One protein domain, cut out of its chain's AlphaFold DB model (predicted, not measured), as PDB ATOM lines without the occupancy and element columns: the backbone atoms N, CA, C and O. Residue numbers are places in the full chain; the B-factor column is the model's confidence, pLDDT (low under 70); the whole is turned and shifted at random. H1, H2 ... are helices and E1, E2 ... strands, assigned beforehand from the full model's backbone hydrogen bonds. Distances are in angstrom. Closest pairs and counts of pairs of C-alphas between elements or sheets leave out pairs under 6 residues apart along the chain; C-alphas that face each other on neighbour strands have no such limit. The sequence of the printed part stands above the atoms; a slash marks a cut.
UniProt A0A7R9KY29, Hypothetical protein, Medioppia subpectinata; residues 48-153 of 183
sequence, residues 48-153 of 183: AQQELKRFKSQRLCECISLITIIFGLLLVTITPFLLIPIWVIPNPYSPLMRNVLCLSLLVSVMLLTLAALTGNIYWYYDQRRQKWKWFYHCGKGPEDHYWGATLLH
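What this domain is: This is residues 48 to 153 of the 183 residues of the protein "Hypothetical protein" of Medioppia subpectinata (UniProt A0A7R9KY29). A long helical hairpin makes a rod: H1 runs nearly its whole length and H2 folds back beside it. Next to residues 50 to 65 of H1 lies the antiparallel strand hairpin E1 E2, and short H3 packs on residues 55 to 63. The printed part has 106 residues, mostly helix, ordered H1, H2, E1, E2, H3; it is only just extended, close to loose, with a radius of gyration of the C-alphas of 19.6 A and spans of 65 by 27 by 22 A.

How they stand to each other: H1, residues 48 to 88, touches H2, residues 94 to 119, at a shallow tilt of 21 degrees, opposite ways; the closest C-alphas, of Ser 65 and Ala 115, are 4.4 A apart. E1, residues 121 to 126, and E2, residues 131 to 136, form a hairpin, with N 124 and O 133 at 2.9 A, within hydrogen-bond range. H1 touches H3, residues 149 to 152, with residues 55 to 63 alone; the closest C-alphas, of Arg 59 and Thr 150, are 5.7 A apart. Every O i to N i+4 pair is within range in H2 and 33 of 37 in H1; H3 is too short for one.

Where its parts are: H1 spans 61.0 A from C-alpha 48 at (331.212, 323.541, 423.702), H2 36.8 A, E1 15.3 A, E2 16.6 A and H3 5.3 A, ending at C-alpha 152 at (319.354, 339.922, 422.273).

The domain as a whole: The printed part has no cut. The link E2 to H3 is long; residues 140 to 144 have pLDDT under 70.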
ATOM      1  N   ALA A  48     332.535 323.128 424.186       87.56
ATOM      2  CA  ALA A  48     331.212 323.541 423.702       87.56
ATOM      3  C   ALA A  48     330.095 323.292 424.740       87.56
ATOM      4  O   ALA A  48     329.180 324.098 424.900       87.56
ATOM      5  N   GLN A  49     330.195 322.200 425.506       90.12
ATOM      6  CA  GLN A  49     329.249 321.894 426.584       90.12
ATOM      7  C   GLN A  49     329.355 322.877 427.758       90.12
ATOM      8  O   GLN A  49     328.337 323.274 428.332       90.12
ATOM      9  N   GLN A  50     330.572 323.281 428.128       90.19
ATOM     10  CA  GLN A  50     330.785 324.268 429.183       90.19
ATOM     11  C   GLN A  50     330.288 325.647 428.745       90.19
ATOM     12  O   GLN A  50     329.612 326.321 429.518       90.19
ATOM     13  N   GLU A  51     330.552 326.049 427.503       87.88
ATOM     14  CA  GLU A  51     330.055 327.312 426.961       87.88
ATOM     15  C   GLU A  51     328.523 327.364 426.948       87.88
ATOM     16  O   GLU A  51     327.941 328.334 427.436       87.88
ATOM     17  N   LEU A  52     327.866 326.283 426.517       88.69
ATOM     18  CA  LEU A  52     326.409 326.180 426.551       88.69
ATOM     19  C   LEU A  52     325.860 326.308 427.979       88.69
ATOM     20  O   LEU A  52     324.843 326.965 428.206       88.69
ATOM     21  N   LYS A  53     326.527 325.692 428.962       91.62
ATOM     22  CA  LYS A  53     326.135 325.806 430.371       91.62
ATOM     23  C   LYS A  53     326.293 327.238 430.885       91.62
ATOM     24  O   LYS A  53     325.365 327.740 431.514       91.62
ATOM     25  N   ARG A  54     327.410 327.905 430.568       90.25
ATOM     26  CA  ARG A  54     327.622 329.331 430.877       90.25
ATOM     27  C   ARG A  54     326.492 330.176 430.301       90.25
ATOM     28  O   ARG A  54     325.892 330.954 431.032       90.25
ATOM     29  N   PHE A  55     326.185 329.989 429.018       88.81
ATOM     30  CA  PHE A  55     325.146 330.740 428.323       88.81
ATOM     31  C   PHE A  55     323.771 330.555 428.974       88.81
ATOM     32  O   PHE A  55     323.081 331.534 429.235       88.81
ATOM     33  N   LYS A  56     323.387 329.317 429.312       92.44
ATOM     34  CA  LYS A  56     322.116 329.040 430.005       92.44
ATOM     35  C   LYS A  56     322.038 329.722 431.372       92.44
ATOM     36  O   LYS A  56     321.015 330.321 431.688       92.44
ATOM     37  N   SER A  57     323.105 329.642 432.169       93.38
ATOM     38  CA  SER A  57     323.159 330.292 433.484       93.38
ATOM     39  C   SER A  57     323.099 331.813 433.374       93.38
ATOM     40  O   SER A  57     322.359 332.448 434.120       93.38
ATOM     41  N   GLN A  58     323.820 332.389 432.414       92.69
ATOM     42  CA  GLN A  58     323.806 333.823 432.161       92.69
ATOM     43  C   GLN A  58     322.424 334.303 431.716       92.69
ATOM     44  O   GLN A  58     321.882 335.237 432.299       92.69
ATOM     45  N   ARG A  59     321.817 333.608 430.748       92.50
ATOM     46  CA  ARG A  59     320.477 333.920 430.249       92.50
ATOM     47  C   ARG A  59     319.437 333.863 431.362       92.50
ATOM     48  O   ARG A  59     318.558 334.713 431.412       92.50
ATOM     49  N   LEU A  60     319.542 332.892 432.270       94.88
ATOM     50  CA  LEU A  60     318.655 332.808 433.429       94.88
ATOM     51  C   LEU A  60     318.812 334.027 434.352       94.88
ATOM     52  O   LEU A  60     317.806 334.618 434.734       94.88
ATOM     53  N   CYS A  61     320.046 334.428 434.677       94.56
ATOM     54  CA  CYS A  61     320.304 335.631 435.475       94.56
ATOM     55  C   CYS A  61     319.768 336.900 434.796       94.56
ATOM     56  O   CYS A  61     319.125 337.712 435.456       94.56
ATOM     57  N   GLU A  62     319.973 337.046 433.485       93.81
ATOM     58  CA  GLU A  62     319.475 338.188 432.711       93.81
ATOM     59  C   GLU A  62     317.942 338.201 432.630       93.81
ATOM     60  O   GLU A  62     317.341 339.257 432.816       93.81
ATOM     61  N   CYS A  63     317.288 337.048 432.451       96.06
ATOM     62  CA  CYS A  63     315.827 336.943 432.503       96.06
ATOM     63  C   CYS A  63     315.268 337.331 433.878       96.06
ATOM     64  O   CYS A  63     314.299 338.082 433.950       96.06
ATOM     65  N   ILE A  64     315.864 336.828 434.967       96.62
ATOM     66  CA  ILE A  64     315.434 337.164 436.333       96.62
ATOM     67  C   ILE A  64     315.601 338.665 436.570       96.62
ATOM     68  O   ILE A  64     314.649 339.325 436.978       96.62
ATOM     69  N   SER A  65     316.777 339.208 436.241       96.62
ATOM     70  CA  SER A  65     317.068 340.641 436.318       96.62
ATOM     71  C   SER A  65     316.025 341.458 435.547       96.62
ATOM     72  O   SER A  65     315.418 342.357 436.121       96.62
ATOM     73  N   LEU A  66     315.725 341.095 434.295       96.69
ATOM     74  CA  LEU A  66     314.741 341.787 433.460       96.69
ATOM     75  C   LEU A  66     313.328 341.760 434.058       96.69
ATOM     76  O   LEU A  66     312.675 342.800 434.126       96.69
ATOM     77  N   ILE A  67     312.854 340.599 434.519       97.75
ATOM     78  CA  ILE A  67     311.531 340.473 435.151       97.75
ATOM     79  C   ILE A  67     311.459 341.357 436.400       97.75
ATOM     80  O   ILE A  67     310.492 342.097 436.586       97.75
ATOM     81  N   THR A  68     312.499 341.336 437.235       97.81
ATOM     82  CA  THR A  68     312.575 342.176 438.433       97.81
ATOM     83  C   THR A  68     312.604 343.669 438.088       97.81
ATOM     84  O   THR A  68     311.926 344.442 438.766       97.81
ATOM     85  N   ILE A  69     313.303 344.080 437.020       97.69
ATOM     86  CA  ILE A  69     313.270 345.464 436.514       97.69
ATOM     87  C   ILE A  69     311.841 345.856 436.151       97.69
ATOM     88  O   ILE A  69     311.377 346.901 436.595       97.69
ATOM     89  N   ILE A  70     311.131 345.023 435.388       97.62
ATOM     90  CA  ILE A  70     309.756 345.308 434.959       97.62
ATOM     91  C   ILE A  70     308.848 345.520 436.176       97.62
ATOM     92  O   ILE A  70     308.155 346.534 436.248       97.62
ATOM     93  N   PHE A  71     308.886 344.628 437.171       97.56
ATOM     94  CA  PHE A  71     308.083 344.786 438.389       97.56
ATOM     95  C   PHE A  71     308.468 346.026 439.203       97.56
ATOM     96  O   PHE A  71     307.588 346.764 439.649       97.56
ATOM     97  N   GLY A  72     309.766 346.288 439.375       97.62
ATOM     98  CA  GLY A  72     310.249 347.481 440.068       97.62
ATOM     99  C   GLY A  72     309.804 348.774 439.375       97.62
ATOM    100  O   GLY A  72     309.301 349.683 440.034       97.62
ATOM    101  N   LEU A  73     309.907 348.828 438.042       97.50
ATOM    102  CA  LEU A  73     309.479 349.969 437.230       97.50
ATOM    103  C   LEU A  73     307.963 350.182 437.275       97.50
ATOM    104  O   LEU A  73     307.505 351.318 437.387       97.50
ATOM    105  N   LEU A  74     307.172 349.108 437.227       97.00
ATOM    106  CA  LEU A  74     305.720 349.200 437.369       97.00
ATOM    107  C   LEU A  74     305.338 349.779 438.732       97.00
ATOM    108  O   LEU A  74     304.554 350.723 438.793       97.00
ATOM    109  N   LEU A  75     305.932 349.281 439.820       96.31
ATOM    110  CA  LEU A  75     305.645 349.779 441.165       96.31
ATOM    111  C   LEU A  75     306.056 351.242 441.343       96.31
ATOM    112  O   LEU A  75     305.258 352.032 441.850       96.31
ATOM    113  N   VAL A  76     307.266 351.626 440.921       96.25
ATOM    114  CA  VAL A  76     307.744 353.012 441.074       96.25
ATOM    115  C   VAL A  76     306.940 353.994 440.221       96.25
ATOM    116  O   VAL A  76     306.763 355.136 440.629       96.25
ATOM    117  N   THR A  77     306.401 353.548 439.082       95.94
ATOM    118  CA  THR A  77     305.570 354.384 438.208       95.94
ATOM    119  C   THR A  77     304.139 354.481 438.727       95.94
ATOM    120  O   THR A  77     303.615 355.579 438.832       95.94
ATOM    121  N   ILE A  78     303.498 353.365 439.095       95.38
ATOM    122  CA  ILE A  78     302.088 353.338 439.528       95.38
ATOM    123  C   ILE A  78     301.902 354.009 440.894       95.38
ATOM    124  O   ILE A  78     300.908 354.698 441.116       95.38
ATOM    125  N   THR A  79     302.849 353.833 441.816       94.31
ATOM    126  CA  THR A  79     302.709 354.344 443.186       94.31
ATOM    127  C   THR A  79     302.448 355.858 443.268       94.31
ATOM    128  O   THR A  79     301.489 356.227 443.947       94.31
ATOM    129  N   PRO A  80     303.196 356.761 442.598       91.25
ATOM    130  CA  PRO A  80     302.897 358.194 442.635       91.25
ATOM    131  C   PRO A  80     301.521 358.531 442.043       91.25
ATOM    132  O   PRO A  80     300.828 359.382 442.599       91.25
ATOM    133  N   PHE A  81     301.076 357.826 440.991       93.56
ATOM    134  CA  PHE A  81     299.722 358.002 440.445       93.56
ATOM    135  C   PHE A  81     298.631 357.659 441.463       93.56
ATOM    136  O   PHE A  81     297.594 358.315 441.479       93.56
ATOM    137  N   LEU A  82     298.862 356.671 442.332       92.31
ATOM    138  CA  LEU A  82     297.939 356.325 443.417       92.31
ATOM    139  C   LEU A  82     298.080 357.250 444.633       92.31
ATOM    140  O   LEU A  82     297.098 357.518 445.322       92.31
ATOM    141  N   LEU A  83     299.283 357.758 444.905       91.00
ATOM    142  CA  LEU A  83     299.561 358.577 446.083       91.00
ATOM    143  C   LEU A  83     298.910 359.966 445.996       91.00
ATOM    144  O   LEU A  83     298.396 360.456 447.001       91.00
ATOM    145  N   ILE A  84     298.888 360.577 444.805       89.94
ATOM    146  CA  ILE A  84     298.279 361.897 444.557       89.94
ATOM    147  C   ILE A  84     296.797 361.951 444.983       89.94
ATOM    148  O   ILE A  84     296.463 362.782 445.830       89.94
ATOM    149  N   PRO A  85     295.890 361.085 444.486       89.75
ATOM    150  CA  PRO A  85     294.478 361.149 444.863       89.75
ATOM    151  C   PRO A  85     294.246 360.857 446.352       89.75
ATOM    152  O   PRO A  85     293.362 361.462 446.951       89.75
ATOM    153  N   ILE A  86     295.063 360.004 446.982       90.44
ATOM    154  CA  ILE A  86     294.997 359.720 448.432       90.44
ATOM    155  C   ILE A  86     295.432 360.929 449.278       90.44
ATOM    156  O   ILE A  86     295.077 361.054 450.457       90.44
ATOM    157  N   TRP A  87     296.225 361.828 448.699       87.12
ATOM    158  CA  TRP A  87     296.593 363.085 449.336       87.12
ATOM    159  C   TRP A  87     295.495 364.143 449.235       87.12
ATOM    160  O   TRP A  87     295.296 364.889 450.192       87.12
ATOM    161  N   VAL A  88     294.772 364.175 448.114       91.00
ATOM    162  CA  VAL A  88     293.743 365.186 447.827       91.00
ATOM    163  C   VAL A  88     292.384 364.825 448.435       91.00
ATOM    164  O   VAL A  88     291.684 365.705 448.929       91.00
ATOM    165  N   ILE A  89     291.997 363.547 448.411       89.75
ATOM    166  CA  ILE A  89     290.664 363.102 448.832       89.75
ATOM    167  C   ILE A  89     290.721 362.615 450.291       89.75
ATOM    168  O   ILE A  89     291.390 361.617 450.576       89.75
ATOM    169  N   PRO A  90     290.018 363.273 451.234       81.06
ATOM    170  CA  PRO A  90     290.000 362.852 452.629       81.06
ATOM    171  C   PRO A  90     289.305 361.491 452.773       81.06
ATOM    172  O   PRO A  90     288.159 361.310 452.370       81.06
ATOM    173  N   ASN A  91     290.008 360.522 453.362       86.31
ATOM    174  CA  ASN A  91     289.503 359.174 453.625       86.31
ATOM    175  C   ASN A  91     290.030 358.695 454.994       86.31
ATOM    176  O   ASN A  91     291.225 358.869 455.255       86.31
ATOM    177  N   PRO A  92     289.207 358.075 455.863       87.12
ATOM    178  CA  PRO A  92     289.664 357.514 457.141       87.12
ATOM    179  C   PRO A  92     290.790 356.473 457.000       87.12
ATOM    180  O   PRO A  92     291.615 356.336 457.899       87.12
ATOM    181  N   TYR A  93     290.888 355.787 455.859       90.62
ATOM    182  CA  TYR A  93     291.957 354.828 455.551       90.62
ATOM    183  C   TYR A  93     293.191 355.462 454.892       90.62
ATOM    184  O   TYR A  93     294.185 354.774 454.648       90.62
ATOM    185  N   SER A  94     293.167 356.774 454.624       88.88
ATOM    186  CA  SER A  94     294.283 357.490 453.999       88.88
ATOM    187  C   SER A  94     295.638 357.315 454.707       88.88
ATOM    188  O   SER A  94     296.608 357.097 453.981       88.88
ATOM    189  N   PRO A  95     295.781 357.322 456.054       91.06
ATOM    190  CA  PRO A  95     297.098 357.140 456.673       91.06
ATOM    191  C   PRO A  95     297.664 355.734 456.443       91.06
ATOM    192  O   PRO A  95     298.846 355.592 456.126       91.06
ATOM    193  N   LEU A  96     296.826 354.695 456.530       93.38
ATOM    194  CA  LEU A  96     297.256 353.318 456.279       93.38
ATOM    195  C   LEU A  96     297.673 353.136 454.815       93.38
ATOM    196  O   LEU A  96     298.751 352.612 454.547       93.38
ATOM    197  N   MET A  97     296.856 353.612 453.870       92.31
ATOM    198  CA  MET A  97     297.172 353.516 452.442       92.31
ATOM    199  C   MET A  97     298.438 354.299 452.075       92.31
ATOM    200  O   MET A  97     299.252 353.799 451.304       92.31
ATOM    201  N   ARG A  98     298.652 355.487 452.660       91.88
ATOM    202  CA  ARG A  98     299.897 356.258 452.488       91.88
ATOM    203  C   ARG A  98     301.109 355.454 452.938       91.88
ATOM    204  O   ARG A  98     302.076 355.369 452.194       91.88
ATOM    205  N   ASN A  99     301.040 354.816 454.106       93.44
ATOM    206  CA  ASN A  99     302.140 353.991 454.605       93.44
ATOM    207  C   ASN A  99     302.422 352.795 453.689       93.44
ATOM    208  O   ASN A  99     303.580 352.540 453.365       93.44
ATOM    209  N   VAL A 100     301.381 352.095 453.222       94.50
ATOM    210  CA  VAL A 100     301.526 350.972 452.280       94.50
ATOM    211  C   VAL A 100     302.184 351.422 450.974       94.50
ATOM    212  O   VAL A 100     303.086 350.747 450.487       94.50
ATOM    213  N   LEU A 101     301.791 352.578 450.436       93.94
ATOM    214  CA  LEU A 101     302.383 353.131 449.216       93.94
ATOM    215  C   LEU A 101     303.821 353.630 449.427       93.94
ATOM    216  O   LEU A 101     304.689 353.423 448.586       93.94
ATOM    217  N   CYS A 102     304.129 354.239 450.572       93.62
ATOM    218  CA  CYS A 102     305.510 354.587 450.907       93.62
ATOM    219  C   CYS A 102     306.393 353.331 451.009       93.62
ATOM    220  O   CYS A 102     307.510 353.314 450.492       93.62
ATOM    221  N   LEU A 103     305.882 352.256 451.615       95.81
ATOM    222  CA  LEU A 103     306.578 350.971 451.661       95.81
ATOM    223  C   LEU A 103     306.733 350.356 450.266       95.81
ATOM    224  O   LEU A 103     307.801 349.826 449.968       95.81
ATOM    225  N   SER A 104     305.733 350.459 449.384       96.06
ATOM    226  CA  SER A 104     305.855 349.949 448.012       96.06
ATOM    227  C   SER A 104     306.913 350.699 447.198       96.06
ATOM    228  O   SER A 104     307.590 350.069 446.386       96.06
ATOM    229  N   LEU A 105     307.121 352.000 447.444       95.12
ATOM    230  CA  LEU A 105     308.244 352.756 446.869       95.12
ATOM    231  C   LEU A 105     309.600 352.257 447.377       95.12
ATOM    232  O   LEU A 105     310.523 352.079 446.589       95.12
ATOM    233  N   LEU A 106     309.735 351.998 448.678       96.69
ATOM    234  CA  LEU A 106     310.981 351.446 449.216       96.69
ATOM    235  C   LEU A 106     311.271 350.062 448.622       96.69
ATOM    236  O   LEU A 106     312.384 349.799 448.166       96.69
ATOM    237  N   VAL A 107     310.252 349.202 448.556       96.69
ATOM    238  CA  VAL A 107     310.362 347.869 447.953       96.69
ATOM    239  C   VAL A 107     310.730 347.964 446.472       96.69
ATOM    240  O   VAL A 107     311.585 347.206 446.021       96.69
ATOM    241  N   SER A 108     310.158 348.898 445.709       97.38
ATOM    242  CA  SER A 108     310.482 349.047 444.285       97.38
ATOM    243  C   SER A 108     311.940 349.460 444.060       97.38
ATOM    244  O   SER A 108     312.610 348.870 443.214       97.38
ATOM    245  N   VAL A 109     312.475 350.382 444.867       97.06
ATOM    246  CA  VAL A 109     313.897 350.768 444.826       97.06
ATOM    247  C   VAL A 109     314.801 349.581 445.166       97.06
ATOM    248  O   VAL A 109     315.805 349.352 444.483       97.06
ATOM    249  N   MET A 110     314.437 348.780 446.173       97.88
ATOM    250  CA  MET A 110     315.183 347.563 446.508       97.88
ATOM    251  C   MET A 110     315.150 346.543 445.367       97.88
ATOM    252  O   MET A 110     316.194 345.992 445.020       97.88
ATOM    253  N   LEU A 111     313.987 346.325 444.742       97.56
ATOM    254  CA  LEU A 111     313.851 345.432 443.590       97.56
ATOM    255  C   LEU A 111     314.731 345.893 442.430       97.56
ATOM    256  O   LEU A 111     315.494 345.086 441.912       97.56
ATOM    257  N   LEU A 112     314.687 347.177 442.063       97.69
ATOM    258  CA  LEU A 112     315.513 347.734 440.987       97.69
ATOM    259  C   LEU A 112     317.010 347.595 441.282       97.69
ATOM    260  O   LEU A 112     317.785 347.228 440.399       97.69
ATOM    261  N   THR A 113     317.413 347.812 442.536       96.62
ATOM    262  CA  THR A 113     318.801 347.619 442.970       96.62
ATOM    263  C   THR A 113     319.220 346.158 442.820       96.62
ATOM    264  O   THR A 113     320.246 345.869 442.209       96.62
ATOM    265  N   LEU A 114     318.411 345.211 443.306       96.31
ATOM    266  CA  LEU A 114     318.682 343.776 443.170       96.31
ATOM    267  C   LEU A 114     318.707 343.326 441.707       96.31
ATOM    268  O   LEU A 114     319.555 342.521 441.324       96.31
ATOM    269  N   ALA A 115     317.818 343.863 440.877       96.12
ATOM    270  CA  ALA A 115     317.800 343.643 439.436       96.12
ATOM    271  C   ALA A 115     319.118 344.078 438.780       96.12
ATOM    272  O   ALA A 115     319.702 343.318 438.006       96.12
ATOM    273  N   ALA A 116     319.607 345.274 439.115       93.56
ATOM    274  CA  ALA A 116     320.874 345.785 438.605       93.56
ATOM    275  C   ALA A 116     322.059 344.936 439.091       93.56
ATOM    276  O   ALA A 116     322.963 344.630 438.314       93.56
ATOM    277  N   LEU A 117     322.037 344.500 440.355       93.62
ATOM    278  CA  LEU A 117     323.081 343.638 440.907       93.62
ATOM    279  C   LEU A 117     323.113 342.267 440.213       93.62
ATOM    280  O   LEU A 117     324.165 341.789 439.800       93.62
ATOM    281  N   THR A 118     321.950 341.636 440.062       94.56
ATOM    282  CA  THR A 118     321.823 340.302 439.456       94.56
ATOM    283  C   THR A 118     322.119 340.298 437.963       94.56
ATOM    284  O   THR A 118     322.736 339.356 437.472       94.56
ATOM    285  N   GLY A 119     321.748 341.361 437.246       91.56
ATOM    286  CA  GLY A 119     322.074 341.517 435.829       91.56
ATOM    287  C   GLY A 119     323.581 341.610 435.570       91.56
ATOM    288  O   GLY A 119     324.071 341.133 434.553       91.56
ATOM    289  N   ASN A 120     324.326 342.156 436.526       91.56
ATOM    290  CA  ASN A 120     325.777 342.325 436.465       91.56
ATOM    291  C   ASN A 120     326.563 341.103 436.986       91.56
ATOM    292  O   ASN A 120     327.765 341.182 437.261       91.56
ATOM    293  N   ILE A 121     325.897 339.958 437.157       92.31
ATOM    294  CA  ILE A 121     326.567 338.695 437.457       92.31
ATOM    295  C   ILE A 121     327.103 338.098 436.155       92.31
ATOM    296  O   ILE A 121     326.364 337.875 435.199       92.31
ATOM    297  N   TYR A 122     328.394 337.779 436.158       89.88
ATOM    298  CA  TYR A 122     329.066 337.031 435.107       89.88
ATOM    299  C   TYR A 122     329.469 335.643 435.606       89.88
ATOM    300  O   TYR A 122     330.149 335.501 436.629       89.88
ATOM    301  N   TRP A 123     329.097 334.610 434.856       90.31
ATOM    302  CA  TRP A 123     329.499 333.233 435.132       90.31
ATOM    303  C   TRP A 123     330.790 332.870 434.398       90.31
ATOM    304  O   TRP A 123     330.887 332.985 433.177       90.31
ATOM    305  N   TYR A 124     331.769 332.347 435.134       88.75
ATOM    306  CA  TYR A 124     333.005 331.811 434.575       88.75
ATOM    307  C   TYR A 124     333.311 330.421 435.131       88.75
ATOM    308  O   TYR A 124     332.884 330.036 436.223       88.75
ATOM    309  N   TYR A 125     334.065 329.650 434.356       89.56
ATOM    310  CA  TYR A 125     334.515 328.331 434.769       89.56
ATOM    311  C   TYR A 125     335.951 328.411 435.286       89.56
ATOM    312  O   TYR A 125     336.859 328.819 434.562       89.56
ATOM    313  N   ASP A 126     336.162 328.033 436.545       89.12
ATOM    314  CA  ASP A 126     337.495 327.924 437.133       89.12
ATOM    315  C   ASP A 126     338.094 326.568 436.751       89.12
ATOM    316  O   ASP A 126     337.759 325.545 437.352       89.12
ATOM    317  N   GLN A 127     338.981 326.560 435.752       85.88
ATOM    318  CA  GLN A 127     339.614 325.330 435.274       85.88
ATOM    319  C   GLN A 127     340.496 324.646 436.319       85.88
ATOM    320  O   GLN A 127     340.583 323.422 436.321       85.88
ATOM    321  N   ARG A 128     341.120 325.392 437.239       87.12
ATOM    322  CA  ARG A 128     341.973 324.776 438.268       87.12
ATOM    323  C   ARG A 128     341.140 323.974 439.256       87.12
ATOM    324  O   ARG A 128     341.543 322.906 439.694       87.12
ATOM    325  N   ARG A 129     339.966 324.499 439.609       88.50
ATOM    326  CA  ARG A 129     339.056 323.872 440.581       88.50
ATOM    327  C   ARG A 129     337.950 323.042 439.940       88.50
ATOM    328  O   ARG A 129     337.156 322.464 440.676       88.50
ATOM    329  N   GLN A 130     337.867 323.033 438.609       90.19
ATOM    330  CA  GLN A 130     336.799 322.410 437.823       90.19
ATOM    331  C   GLN A 130     335.386 322.822 438.296       90.19
ATOM    332  O   GLN A 130     334.439 322.034 438.253       90.19
ATOM    333  N   LYS A 131     335.222 324.068 438.767       93.44
ATOM    334  CA  LYS A 131     333.979 324.570 439.385       93.44
ATOM    335  C   LYS A 131     333.483 325.843 438.709       93.44
ATOM    336  O   LYS A 131     334.265 326.707 438.319       93.44
ATOM    337  N   TRP A 132     332.160 325.974 438.626       91.31
ATOM    338  CA  TRP A 132     331.506 327.209 438.202       91.31
ATOM    339  C   TRP A 132     331.604 328.249 439.307       91.31
ATOM    340  O   TRP A 132     331.315 327.959 440.469       91.31
ATOM    341  N   LYS A 133     332.010 329.455 438.935       91.69
ATOM    342  CA  LYS A 133     332.058 330.605 439.822       91.69
ATOM    343  C   LYS A 133     331.343 331.768 439.162       91.69
ATOM    344  O   LYS A 133     331.331 331.905 437.940       91.69
ATOM    345  N   TRP A 134     330.752 332.602 439.994       90.75
ATOM    346  CA  TRP A 134     330.178 333.862 439.572       90.75
ATOM    347  C   TRP A 134     331.101 334.999 440.006       90.75
ATOM    348  O   TRP A 134     331.862 334.885 440.971       90.75
ATOM    349  N   PHE A 135     331.075 336.079 439.244       87.69
ATOM    350  CA  PHE A 135     331.772 337.314 439.542       87.69
ATOM    351  C   PHE A 135     330.825 338.473 439.277       87.69
ATOM    352  O   PHE A 135     330.090 338.464 438.295       87.69
ATOM    353  N   TYR A 136     330.849 339.460 440.159       88.38
ATOM    354  CA  TYR A 136     330.061 340.669 440.004       88.38
ATOM    355  C   TYR A 136     330.896 341.729 439.281       88.38
ATOM    356  O   TYR A 136     331.996 342.043 439.741       88.38
ATOM    357  N   HIS A 137     330.402 342.267 438.164       82.81
ATOM    358  CA  HIS A 137     331.087 343.339 437.439       82.81
ATOM    359  C   HIS A 137     330.312 344.659 437.526       82.81
ATOM    360  O   HIS A 137     329.170 344.759 437.102       82.81
ATOM    361  N   CYS A 138     330.955 345.713 438.032       76.44
ATOM    362  CA  CYS A 138     330.451 347.078 437.884       76.44
ATOM    363  C   CYS A 138     331.080 347.706 436.638       76.44
ATOM    364  O   CYS A 138     332.269 348.017 436.643       76.44
ATOM    365  N   GLY A 139     330.293 347.911 435.582       71.06
ATOM    366  CA  GLY A 139     330.742 348.594 434.367       71.06
ATOM    367  C   GLY A 139     331.214 347.639 433.272       71.06
ATOM    368  O   GLY A 139     330.556 346.635 433.000       71.06
ATOM    369  N   LYS A 140     332.324 347.977 432.602       65.88
ATOM    370  CA  LYS A 140     332.803 347.252 431.416       65.88
ATOM    371  C   LYS A 140     333.236 345.834 431.805       65.88
ATOM    372  O   LYS A 140     334.261 345.652 432.461       65.88
ATOM    373  N   GLY A 141     332.423 344.848 431.427       66.25
ATOM    374  CA  GLY A 141     332.718 343.433 431.618       66.25
ATOM    375  C   GLY A 141     333.936 342.969 430.805       66.25
ATOM    376  O   GLY A 141     334.515 343.750 430.041       66.25
ATOM    377  N   PRO A 142     334.348 341.696 430.957       67.75
ATOM    378  CA  PRO A 142     335.301 341.080 430.034       67.75
ATOM    379  C   PRO A 142     334.820 341.252 428.582       67.75
ATOM    380  O   PRO A 142     333.616 341.325 428.349       67.75
ATOM    381  N   GLU A 143     335.760 341.379 427.635       63.94
ATOM    382  CA  GLU A 143     335.486 341.751 426.234       63.94
ATOM    383  C   GLU A 143     334.231 341.054 425.672       63.94
ATOM    384  O   GLU A 143     334.102 339.834 425.753       63.94
ATOM    385  N   ASP A 144     333.317 341.855 425.117       65.62
ATOM    386  CA  ASP A 144     332.032 341.454 424.522       65.62
ATOM    387  C   ASP A 144     330.933 340.966 425.499       65.62
ATOM    388  O   ASP A 144     329.868 340.544 425.049       65.62
ATOM    389  N   HIS A 145     331.118 341.084 426.824       70.00
ATOM    390  CA  HIS A 145     330.068 340.787 427.810       70.00
ATOM    391  C   HIS A 145     329.360 342.055 428.309       70.00
ATOM    392  O   HIS A 145     329.854 342.752 429.199       70.00
ATOM    393  N   TYR A 146     328.184 342.337 427.749       81.62
ATOM    394  CA  TYR A 146     327.274 343.391 428.210       81.62
ATOM    395  C   TYR A 146     325.958 342.779 428.692       81.62
ATOM    396  O   TYR A 146     325.522 341.751 428.172       81.62
ATOM    397  N   TRP A 147     325.308 343.425 429.664       86.50
ATOM    398  CA  TRP A 147     323.967 343.024 430.089       86.50
ATOM    399  C   TRP A 147     323.012 342.991 428.889       86.50
ATOM    400  O   TRP A 147     323.015 343.900 428.058       86.50
ATOM    401  N   GLY A 148     322.211 341.930 428.791       85.62
ATOM    402  CA  GLY A 148     321.253 341.730 427.705       85.62
ATOM    403  C   GLY A 148     321.863 341.162 426.422       85.62
ATOM    404  O   GLY A 148     321.114 340.788 425.520       85.62
ATOM    405  N   ALA A 149     323.191 341.017 426.331       86.50
ATOM    406  CA  ALA A 149     323.822 340.416 425.160       86.50
ATOM    407  C   ALA A 149     323.338 338.975 424.932       86.50
ATOM    408  O   ALA A 149     323.131 338.587 423.785       86.50
ATOM    409  N   THR A 150     323.089 338.195 425.995       86.81
ATOM    410  CA  THR A 150     322.591 336.812 425.842       86.81
ATOM    411  C   THR A 150     321.094 336.718 425.554       86.81
ATOM    412  O   THR A 150     320.631 335.684 425.073       86.81
ATOM    413  N   LEU A 151     320.338 337.783 425.829       85.94
ATOM    414  CA  LEU A 151     318.918 337.880 425.495       85.94
ATOM    415  C   LEU A 151     318.693 338.333 424.050       85.94
ATOM    416  O   LEU A 151     317.763 337.858 423.405       85.94
ATOM    417  N   LEU A 152     319.529 339.255 423.565       82.94
ATOM    418  CA  LEU A 152     319.354 339.922 422.273       82.94
ATOM    419  C   LEU A 152     320.096 339.230 421.129       82.94
ATOM    420  O   LEU A 152     319.638 339.277 419.988       82.94
ATOM    421  N   HIS A 153     321.239 338.602 421.406       75.50
ATOM    422  CA  HIS A 153     321.987 337.894 420.378       75.50
ATOM    423  C   HIS A 153     321.633 336.416 420.367       75.50
ATOM    424  O   HIS A 153     321.807 335.699 421.354       75.50
TER     425      HIS A 153